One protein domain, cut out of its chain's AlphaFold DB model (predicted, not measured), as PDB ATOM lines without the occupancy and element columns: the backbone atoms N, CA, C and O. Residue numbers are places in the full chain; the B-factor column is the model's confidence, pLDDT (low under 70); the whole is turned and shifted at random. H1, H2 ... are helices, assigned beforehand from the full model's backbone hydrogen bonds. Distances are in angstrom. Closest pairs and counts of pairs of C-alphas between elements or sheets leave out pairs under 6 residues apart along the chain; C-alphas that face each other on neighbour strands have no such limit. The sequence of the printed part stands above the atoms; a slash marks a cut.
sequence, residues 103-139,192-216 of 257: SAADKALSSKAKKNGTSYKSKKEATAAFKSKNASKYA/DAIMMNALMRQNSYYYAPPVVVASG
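Overview. This is residues 103 to 139 and 192 to 216 of the 257 residues of an uncharacterized protein of Candidatus Bathyarchaeota archaeon (UniProt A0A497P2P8). Three short helices, H1, H2 and H3, stand with their centres in a loose triangle; the link of residues 116 to 122 runs along the edge of the body from H1 to H2, and after H3 the chain passes between the helices as an extended run, where residues 206 to 207 come beside residues 119 to 120 of that link in a brief parallel pairing. From this body two ends stick out: residues 132 to 139, of which 132 to 134 belong to H2, and the tail of residues 211 to 216. The printed part has 62 residues with three named helices in the order H1, H2, H3 and no named strand; its class is all helix. It is only just compact, close to loose, with a radius of gyration of the C-alphas of 12.7 A, and its outline is elongated, spanning 46 by 23 by 17 A.

Arrangement. The first helix, H1, residues 104 to 115, touches no helix. A short link of 7 residues joins it to H2, residues 123 to 134, and the two helices are apart. H3, residues 193 to 202, only just touches H2, with 3 pairs of C-alphas within 8 A. H2 touches H3 with residues 127 to 130 alone, and the closest C-alphas of the two helices are those of Phe 130 and Met 200, 6.9 A apart. The lines of H2 and H3 are only just about perpendicular, at 72 degrees, and their centres are 10.9 A apart. H1 and H3 are only just apart, with their closest C-alphas at 8.0 A. Residues 119 to 120 pair with residues 206 to 207, parallel, though both stretches are too short to be named strands. In H1, H2 and H3 every O i to N i+4 pair is within hydrogen-bond range.

Along the chain. H1 begins at C-alpha 104, at (135.517, 192.691, 169.559), and measures 16.8 A from first to last C-alpha. H2 begins at C-alpha 123, at (149.402, 178.433, 169.977), and measures 16.1 A. H3 is shorter, 14.2 A, and ends at C-alpha 202, at (151.801, 192.912, 165.994). Residues 203 to 216 follow with no named element, their C-alphas lying 3 to 29 A from the mean of the C-alphas.

Size, cuts and confidence. The two C-alphas farthest apart are those of Ser 136 and Gly 216, at 46.3 A. Without the stretches that stand free, the body of 48 residues spans 27 by 21 by 17 A. Residues 140 to 191 are cut out and not printed, and C-alphas 139 and 192 are 13.1 A apart across the cut; the link from H2 to H3 runs across it. The mean pLDDT of the printed part is 86.7, and the model's confidence is low, under 70, at residues 210 to 216.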
ATOM      1  N   SER A 103     135.998 188.747 172.429       87.75
ATOM      2  CA  SER A 103     135.962 190.210 172.461       87.75
ATOM      3  C   SER A 103     135.968 190.788 171.039       87.75
ATOM      4  O   SER A 103     136.405 190.132 170.088       87.75
ATOM      5  N   ALA A 104     135.495 192.027 170.866       89.75
ATOM      6  CA  ALA A 104     135.517 192.691 169.559       89.75
ATOM      7  C   ALA A 104     136.946 192.791 168.986       89.75
ATOM      8  O   ALA A 104     137.150 192.558 167.794       89.75
ATOM      9  N   ALA A 105     137.938 193.041 169.847       86.88
ATOM     10  CA  ALA A 105     139.347 193.078 169.470       86.88
ATOM     11  C   ALA A 105     139.850 191.712 168.968       86.88
ATOM     12  O   ALA A 105     140.528 191.646 167.941       86.88
ATOM     13  N   ASP A 106     139.473 190.619 169.636       86.69
ATOM     14  CA  ASP A 106     139.869 189.269 169.216       86.69
ATOM     15  C   ASP A 106     139.210 188.873 167.894       86.69
ATOM     16  O   ASP A 106     139.847 188.248 167.047       86.69
ATOM     17  N   LYS A 107     137.951 189.280 167.676       90.31
ATOM     18  CA  LYS A 107     137.269 189.079 166.390       90.31
ATOM     19  C   LYS A 107     137.979 189.822 165.260       90.31
ATOM     20  O   LYS A 107     138.236 189.223 164.219       90.31
ATOM     21  N   ALA A 108     138.335 191.090 165.467       91.62
ATOM     22  CA  ALA A 108     139.053 191.882 164.470       91.62
ATOM     23  C   ALA A 108     140.429 191.276 164.146       91.62
ATOM     24  O   ALA A 108     140.787 191.128 162.975       91.62
ATOM     25  N   LEU A 109     141.174 190.859 165.175       90.31
ATOM     26  CA  LEU A 109     142.480 190.223 165.012       90.31
ATOM     27  C   LEU A 109     142.360 188.865 164.307       90.31
ATOM     28  O   LEU A 109     143.145 188.586 163.404       90.31
ATOM     29  N   SER A 110     141.350 188.059 164.646       92.56
ATOM     30  CA  SER A 110     141.067 186.786 163.971       92.56
ATOM     31  C   SER A 110     140.736 186.989 162.492       92.56
ATOM     32  O   SER A 110     141.311 186.314 161.640       92.56
ATOM     33  N   SER A 111     139.874 187.953 162.157       93.69
ATOM     34  CA  SER A 111     139.546 188.277 160.764       93.69
ATOM     35  C   SER A 111     140.774 188.745 159.980       93.69
ATOM     36  O   SER A 111     140.977 188.308 158.848       93.69
ATOM     37  N   LYS A 112     141.632 189.580 160.582       94.75
ATOM     38  CA  LYS A 112     142.894 190.017 159.965       94.75
ATOM     39  C   LYS A 112     143.858 188.846 159.750       94.75
ATOM     40  O   LYS A 112     144.428 188.716 158.672       94.75
ATOM     41  N   ALA A 113     143.994 187.969 160.739       95.69
ATOM     42  CA  ALA A 113     144.844 186.788 160.649       95.69
ATOM     43  C   ALA A 113     144.364 185.797 159.580       95.69
ATOM     44  O   ALA A 113     145.181 185.237 158.856       95.69
ATOM     45  N   LYS A 114     143.044 185.605 159.442       94.56
ATOM     46  CA  LYS A 114     142.457 184.773 158.380       94.56
ATOM     47  C   LYS A 114     142.773 185.326 156.993       94.56
ATOM     48  O   LYS A 114     143.225 184.568 156.146       94.56
ATOM     49  N   LYS A 115     142.609 186.638 156.790       95.88
ATOM     50  CA  LYS A 115     142.968 187.305 155.525       95.88
ATOM     51  C   LYS A 115     144.456 187.154 155.183       95.88
ATOM     52  O   LYS A 115     144.794 187.007 154.019       95.88
ATOM     53  N   ASN A 116     145.328 187.153 156.193       95.19
ATOM     54  CA  ASN A 116     146.781 187.073 156.016       95.19
ATOM     55  C   ASN A 116     147.344 185.637 155.996       95.19
ATOM     56  O   ASN A 116     148.561 185.472 155.918       95.19
ATOM     57  N   GLY A 117     146.505 184.604 156.145       95.62
ATOM     58  CA  GLY A 117     146.969 183.215 156.261       95.62
ATOM     59  C   GLY A 117     147.764 182.917 157.545       95.62
ATOM     60  O   GLY A 117     148.526 181.957 157.596       95.62
ATOM     61  N   THR A 118     147.608 183.729 158.594       96.94
ATOM     62  CA  THR A 118     148.320 183.615 159.885       96.94
ATOM     63  C   THR A 118     147.398 183.186 161.031       96.94
ATOM     64  O   THR A 118     147.651 183.483 162.204       96.94
ATOM     65  N   SER A 119     146.301 182.503 160.698       95.69
ATOM     66  CA  SER A 119     145.372 181.907 161.659       95.69
ATOM     67  C   SER A 119     145.686 180.424 161.838       95.69
ATOM     68  O   SER A 119     145.608 179.658 160.883       95.69
ATOM     69  N   TYR A 120     145.963 180.010 163.070       95.06
ATOM     70  CA  TYR A 120     146.333 178.632 163.405       95.06
ATOM     71  C   TYR A 120     145.367 178.022 164.420       95.06
ATOM     72  O   TYR A 120     144.674 178.737 165.153       95.06
ATOM     73  N   LYS A 121     145.325 176.687 164.483       90.31
ATOM     74  CA  LYS A 121     144.445 175.976 165.421       90.31
ATOM     75  C   LYS A 121     144.992 176.035 166.840       90.31
ATOM     76  O   LYS A 121     144.224 176.153 167.790       90.31
ATOM     77  N   SER A 122     146.317 176.001 166.980       91.88
ATOM     78  CA  SER A 122     146.986 176.002 168.278       91.88
ATOM     79  C   SER A 122     148.032 177.109 168.406       91.88
ATOM     80  O   SER A 122     148.649 177.556 167.435       91.88
ATOM     81  N   LYS A 123     148.293 177.523 169.654       91.25
ATOM     82  CA  LYS A 123     149.402 178.433 169.977       91.25
ATOM     83  C   LYS A 123     150.742 177.883 169.495       91.25
ATOM     84  O   LYS A 123     151.577 178.659 169.037       91.25
ATOM     85  N   LYS A 124     150.949 176.566 169.616       90.94
ATOM     86  CA  LYS A 124     152.184 175.876 169.217       90.94
ATOM     87  C   LYS A 124     152.448 176.014 167.714       90.94
ATOM     88  O   LYS A 124     153.555 176.375 167.334       90.94
ATOM     89  N   GLU A 125     151.436 175.791 166.876       93.81
ATOM     90  CA  GLU A 125     151.532 175.994 165.421       93.81
ATOM     91  C   GLU A 125     151.835 177.450 165.073       93.81
ATOM     92  O   GLU A 125     152.775 177.726 164.331       93.81
ATOM     93  N   ALA A 126     151.095 178.387 165.672       94.88
ATOM     94  CA  ALA A 126     151.296 179.809 165.427       94.88
ATOM     95  C   ALA A 126     152.710 180.266 165.812       94.88
ATOM     96  O   ALA A 126     153.343 181.016 165.071       94.88
ATOM     97  N   THR A 127     153.230 179.794 166.951       92.88
ATOM     98  CA  THR A 127     154.605 180.107 167.371       92.88
ATOM     99  C   THR A 127     155.642 179.467 166.460       92.88
ATOM    100  O   THR A 127     156.618 180.130 166.122       92.88
ATOM    101  N   ALA A 128     155.454 178.214 166.043       94.12
ATOM    102  CA  ALA A 128     156.374 177.550 165.123       94.12
ATOM    103  C   ALA A 128     156.439 178.285 163.774       94.12
ATOM    104  O   ALA A 128     157.528 178.604 163.296       94.12
ATOM    105  N   ALA A 129     155.281 178.639 163.213       95.56
ATOM    106  CA  ALA A 129     155.199 179.378 161.962       95.56
ATOM    107  C   ALA A 129     155.783 180.794 162.081       95.56
ATOM    108  O   ALA A 129     156.503 181.244 161.188       95.56
ATOM    109  N   PHE A 130     155.525 181.491 163.194       95.12
ATOM    110  CA  PHE A 130     156.122 182.800 163.454       95.12
ATOM    111  C   PHE A 130     157.650 182.720 163.539       95.12
ATOM    112  O   PHE A 130     158.333 183.531 162.908       95.12
ATOM    113  N   LYS A 131     158.182 181.741 164.285       92.38
ATOM    114  CA  LYS A 131     159.627 181.512 164.417       92.38
ATOM    115  C   LYS A 131     160.262 181.234 163.064       92.38
ATOM    116  O   LYS A 131     161.219 181.910 162.718       92.38
ATOM    117  N   SER A 132     159.692 180.314 162.288       93.12
ATOM    118  CA  SER A 132     160.194 179.975 160.952       93.12
ATOM    119  C   SER A 132     160.260 181.208 160.041       93.12
ATOM    120  O   SER A 132     161.314 181.530 159.500       93.12
ATOM    121  N   LYS A 133     159.171 181.985 159.965       93.75
ATOM    122  CA  LYS A 133     159.085 183.158 159.080       93.75
ATOM    123  C   LYS A 133     159.964 184.337 159.509       93.75
ATOM    124  O   LYS A 133     160.325 185.161 158.673       93.75
ATOM    125  N   ASN A 134     160.274 184.467 160.800       91.38
ATOM    126  CA  ASN A 134     160.978 185.637 161.333       91.38
ATOM    127  C   ASN A 134     162.363 185.326 161.915       91.38
ATOM    128  O   ASN A 134     162.963 186.225 162.503       91.38
ATOM    129  N   ALA A 135     162.870 184.094 161.792       86.56
ATOM    130  CA  ALA A 135     164.128 183.670 162.419       86.56
ATOM    131  C   ALA A 135     165.296 184.602 162.064       86.56
ATOM    132  O   ALA A 135     166.087 184.963 162.930       86.56
ATOM    133  N   SER A 136     165.346 185.057 160.810       85.62
ATOM    134  CA  SER A 136     166.357 185.993 160.315       85.62
ATOM    135  C   SER A 136     166.200 187.420 160.847       85.62
ATOM    136  O   SER A 136     167.192 188.125 160.991       85.62
ATOM    137  N   LYS A 137     164.974 187.860 161.161       85.56
ATOM    138  CA  LYS A 137     164.698 189.231 161.631       85.56
ATOM    139  C   LYS A 137     165.066 189.449 163.093       85.56
ATOM    140  O   LYS A 137     165.394 190.567 163.473       85.56
ATOM    141  N   TYR A 138     164.977 188.400 163.908       82.56
ATOM    142  CA  TYR A 138     165.208 188.468 165.354       82.56
ATOM    143  C   TYR A 138     166.386 187.590 165.778       82.56
ATOM    144  O   TYR A 138     166.328 186.919 166.810       82.56
ATOM    145  N   ALA A 139     167.451 187.573 164.972       73.44
ATOM    146  CA  ALA A 139     168.692 186.918 165.351       73.44
ATOM    147  C   ALA A 139     169.232 187.551 166.646       73.44
ATOM    148  O   ALA A 139     169.392 188.765 166.749       73.44
ATOM    149  N   ASP A 192     161.549 184.355 174.614       81.00
ATOM    150  CA  ASP A 192     160.725 185.121 175.543       81.00
ATOM    151  C   ASP A 192     159.240 184.978 175.177       81.00
ATOM    152  O   ASP A 192     158.787 185.433 174.128       81.00
ATOM    153  N   ALA A 193     158.459 184.327 176.041       79.50
ATOM    154  CA  ALA A 193     157.044 184.069 175.786       79.50
ATOM    155  C   ALA A 193     156.189 185.348 175.745       79.50
ATOM    156  O   ALA A 193     155.173 185.371 175.043       79.50
ATOM    157  N   ILE A 194     156.574 186.389 176.492       81.06
ATOM    158  CA  ILE A 194     155.856 187.667 176.541       81.06
ATOM    159  C   ILE A 194     156.155 188.442 175.261       81.06
ATOM    160  O   ILE A 194     155.221 188.841 174.558       81.06
ATOM    161  N   MET A 195     157.439 188.577 174.920       83.69
ATOM    162  CA  MET A 195     157.871 189.273 173.708       83.69
ATOM    163  C   MET A 195     157.371 188.560 172.452       83.69
ATOM    164  O   MET A 195     156.784 189.194 171.580       83.69
ATOM    165  N   MET A 196     157.493 187.233 172.391       89.31
ATOM    166  CA  MET A 196     156.952 186.427 171.298       89.31
ATOM    167  C   MET A 196     155.457 186.688 171.097       89.31
ATOM    168  O   MET A 196     155.014 186.898 169.972       89.31
ATOM    169  N   ASN A 197     154.669 186.710 172.175       88.31
ATOM    170  CA  ASN A 197     153.233 186.955 172.071       88.31
ATOM    171  C   ASN A 197     152.931 188.388 171.596       88.31
ATOM    172  O   ASN A 197     152.043 188.588 170.767       88.31
ATOM    173  N   ALA A 198     153.688 189.381 172.069       87.56
ATOM    174  CA  ALA A 198     153.569 190.762 171.603       87.56
ATOM    175  C   ALA A 198     153.897 190.885 170.103       87.56
ATOM    176  O   ALA A 198     153.094 191.425 169.337       87.56
ATOM    177  N   LEU A 199     155.017 190.302 169.666       90.88
ATOM    178  CA  LEU A 199     155.455 190.297 168.271       90.88
ATOM    179  C   LEU A 199     154.474 189.544 167.364       90.88
ATOM    180  O   LEU A 199     154.152 190.015 166.272       90.88
ATOM    181  N   MET A 200     153.941 188.408 167.813       93.56
ATOM    182  CA  MET A 200     152.906 187.667 167.093       93.56
ATOM    183  C   MET A 200     151.642 188.508 166.897       93.56
ATOM    184  O   MET A 200     151.137 188.590 165.775       93.56
ATOM    185  N   ARG A 201     151.159 189.189 167.946       90.19
ATOM    186  CA  ARG A 201     149.988 190.080 167.848       90.19
ATOM    187  C   ARG A 201     150.234 191.232 166.878       90.19
ATOM    188  O   ARG A 201     149.371 191.513 166.047       90.19
ATOM    189  N   GLN A 202     151.415 191.847 166.925       91.44
ATOM    190  CA  GLN A 202     151.801 192.912 165.994       91.44
ATOM    191  C   GLN A 202     151.815 192.420 164.536       91.44
ATOM    192  O   GLN A 202     151.356 193.120 163.635       91.44
ATOM    193  N   ASN A 203     152.255 191.180 164.308       93.81
ATOM    194  CA  ASN A 203     152.285 190.542 162.989       93.81
ATOM    195  C   ASN A 203     150.969 189.834 162.617       93.81
ATOM    196  O   ASN A 203     150.929 189.070 161.656       93.81
ATOM    197  N   SER A 204     149.871 190.106 163.334       94.94
ATOM    198  CA  SER A 204     148.535 189.553 163.053       94.94
ATOM    199  C   SER A 204     148.471 188.019 163.098       94.94
ATOM    200  O   SER A 204     147.680 187.413 162.380       94.94
ATOM    201  N   TYR A 205     149.289 187.371 163.927       95.25
ATOM    202  CA  TYR A 205     149.151 185.941 164.196       95.25
ATOM    203  C   TYR A 205     148.004 185.718 165.178       95.25
ATOM    204  O   TYR A 205     147.959 186.335 166.245       95.25
ATOM    205  N   TYR A 206     147.094 184.815 164.825       94.50
ATOM    206  CA  TYR A 206     145.975 184.414 165.669       94.50
ATOM    207  C   TYR A 206     146.015 182.912 165.910       94.50
ATOM    208  O   TYR A 206     146.283 182.130 164.999       94.50
ATOM    209  N   TYR A 207     145.699 182.509 167.131       92.06
ATOM    210  CA  TYR A 207     145.385 181.129 167.457       92.06
ATOM    211  C   TYR A 207     144.138 181.112 168.327       92.06
ATOM    212  O   TYR A 207     143.956 181.987 169.178       92.06
ATOM    213  N   ALA A 208     143.268 180.129 168.104       83.12
ATOM    214  CA  ALA A 208     142.074 179.998 168.922       83.12
ATOM    215  C   ALA A 208     142.480 179.737 170.386       83.12
ATOM    216  O   ALA A 208     143.375 178.918 170.635       83.12
ATOM    217  N   PRO A 209     141.864 180.422 171.370       74.81
ATOM    218  CA  PRO A 209     142.024 180.017 172.755       74.81
ATOM    219  C   PRO A 209     141.537 178.566 172.884       74.81
ATOM    220  O   PRO A 209     140.555 178.204 172.226       74.81
ATOM    221  N   PRO A 210     142.208 177.724 173.691       69.25
ATOM    222  CA  PRO A 210     141.738 176.365 173.909       69.25
ATOM    223  C   PRO A 210     140.285 176.428 174.377       69.25
ATOM    224  O   PRO A 210     139.943 177.250 175.232       69.25
ATOM    225  N   VAL A 211     139.428 175.595 173.787       65.88
ATOM    226  CA  VAL A 211     138.038 175.472 174.223       65.88
ATOM    227  C   VAL A 211     138.080 174.849 175.613       65.88
ATOM    228  O   VAL A 211     138.170 173.634 175.763       65.88
ATOM    229  N   VAL A 212     138.092 175.691 176.646       61.62
ATOM    230  CA  VAL A 212     137.953 175.228 178.022       61.62
ATOM    231  C   VAL A 212     136.485 174.870 178.187       61.62
ATOM    232  O   VAL A 212     135.646 175.731 178.449       61.62
ATOM    233  N   VAL A 213     136.159 173.601 177.956       61.59
ATOM    234  CA  VAL A 213     134.856 173.062 178.331       61.59
ATOM    235  C   VAL A 213     134.854 173.046 179.853       61.59
ATOM    236  O   VAL A 213     135.522 172.221 180.474       61.59
ATOM    237  N   ALA A 214     134.192 174.029 180.461       52.75
ATOM    238  CA  ALA A 214     133.990 174.064 181.899       52.75
ATOM    239  C   ALA A 214     133.101 172.871 182.271       52.75
ATOM    240  O   ALA A 214     131.878 172.950 182.195       52.75
ATOM    241  N   SER A 215     133.725 171.742 182.604       48.03
ATOM    242  CA  SER A 215     133.026 170.622 183.217       48.03
ATOM    243  C   SER A 215     132.665 171.059 184.633       48.03
ATOM    244  O   SER A 215     133.540 171.473 185.396       48.03
ATOM    245  N   GLY A 216     131.369 171.075 184.950       46.00
ATOM    246  CA  GLY A 216     130.884 171.469 186.268       46.00
ATOM    247  C   GLY A 216     131.591 170.672 187.365       46.00
ATOM    248  O   GLY A 216     131.681 169.456 187.264       46.00
TER     249      GLY A 216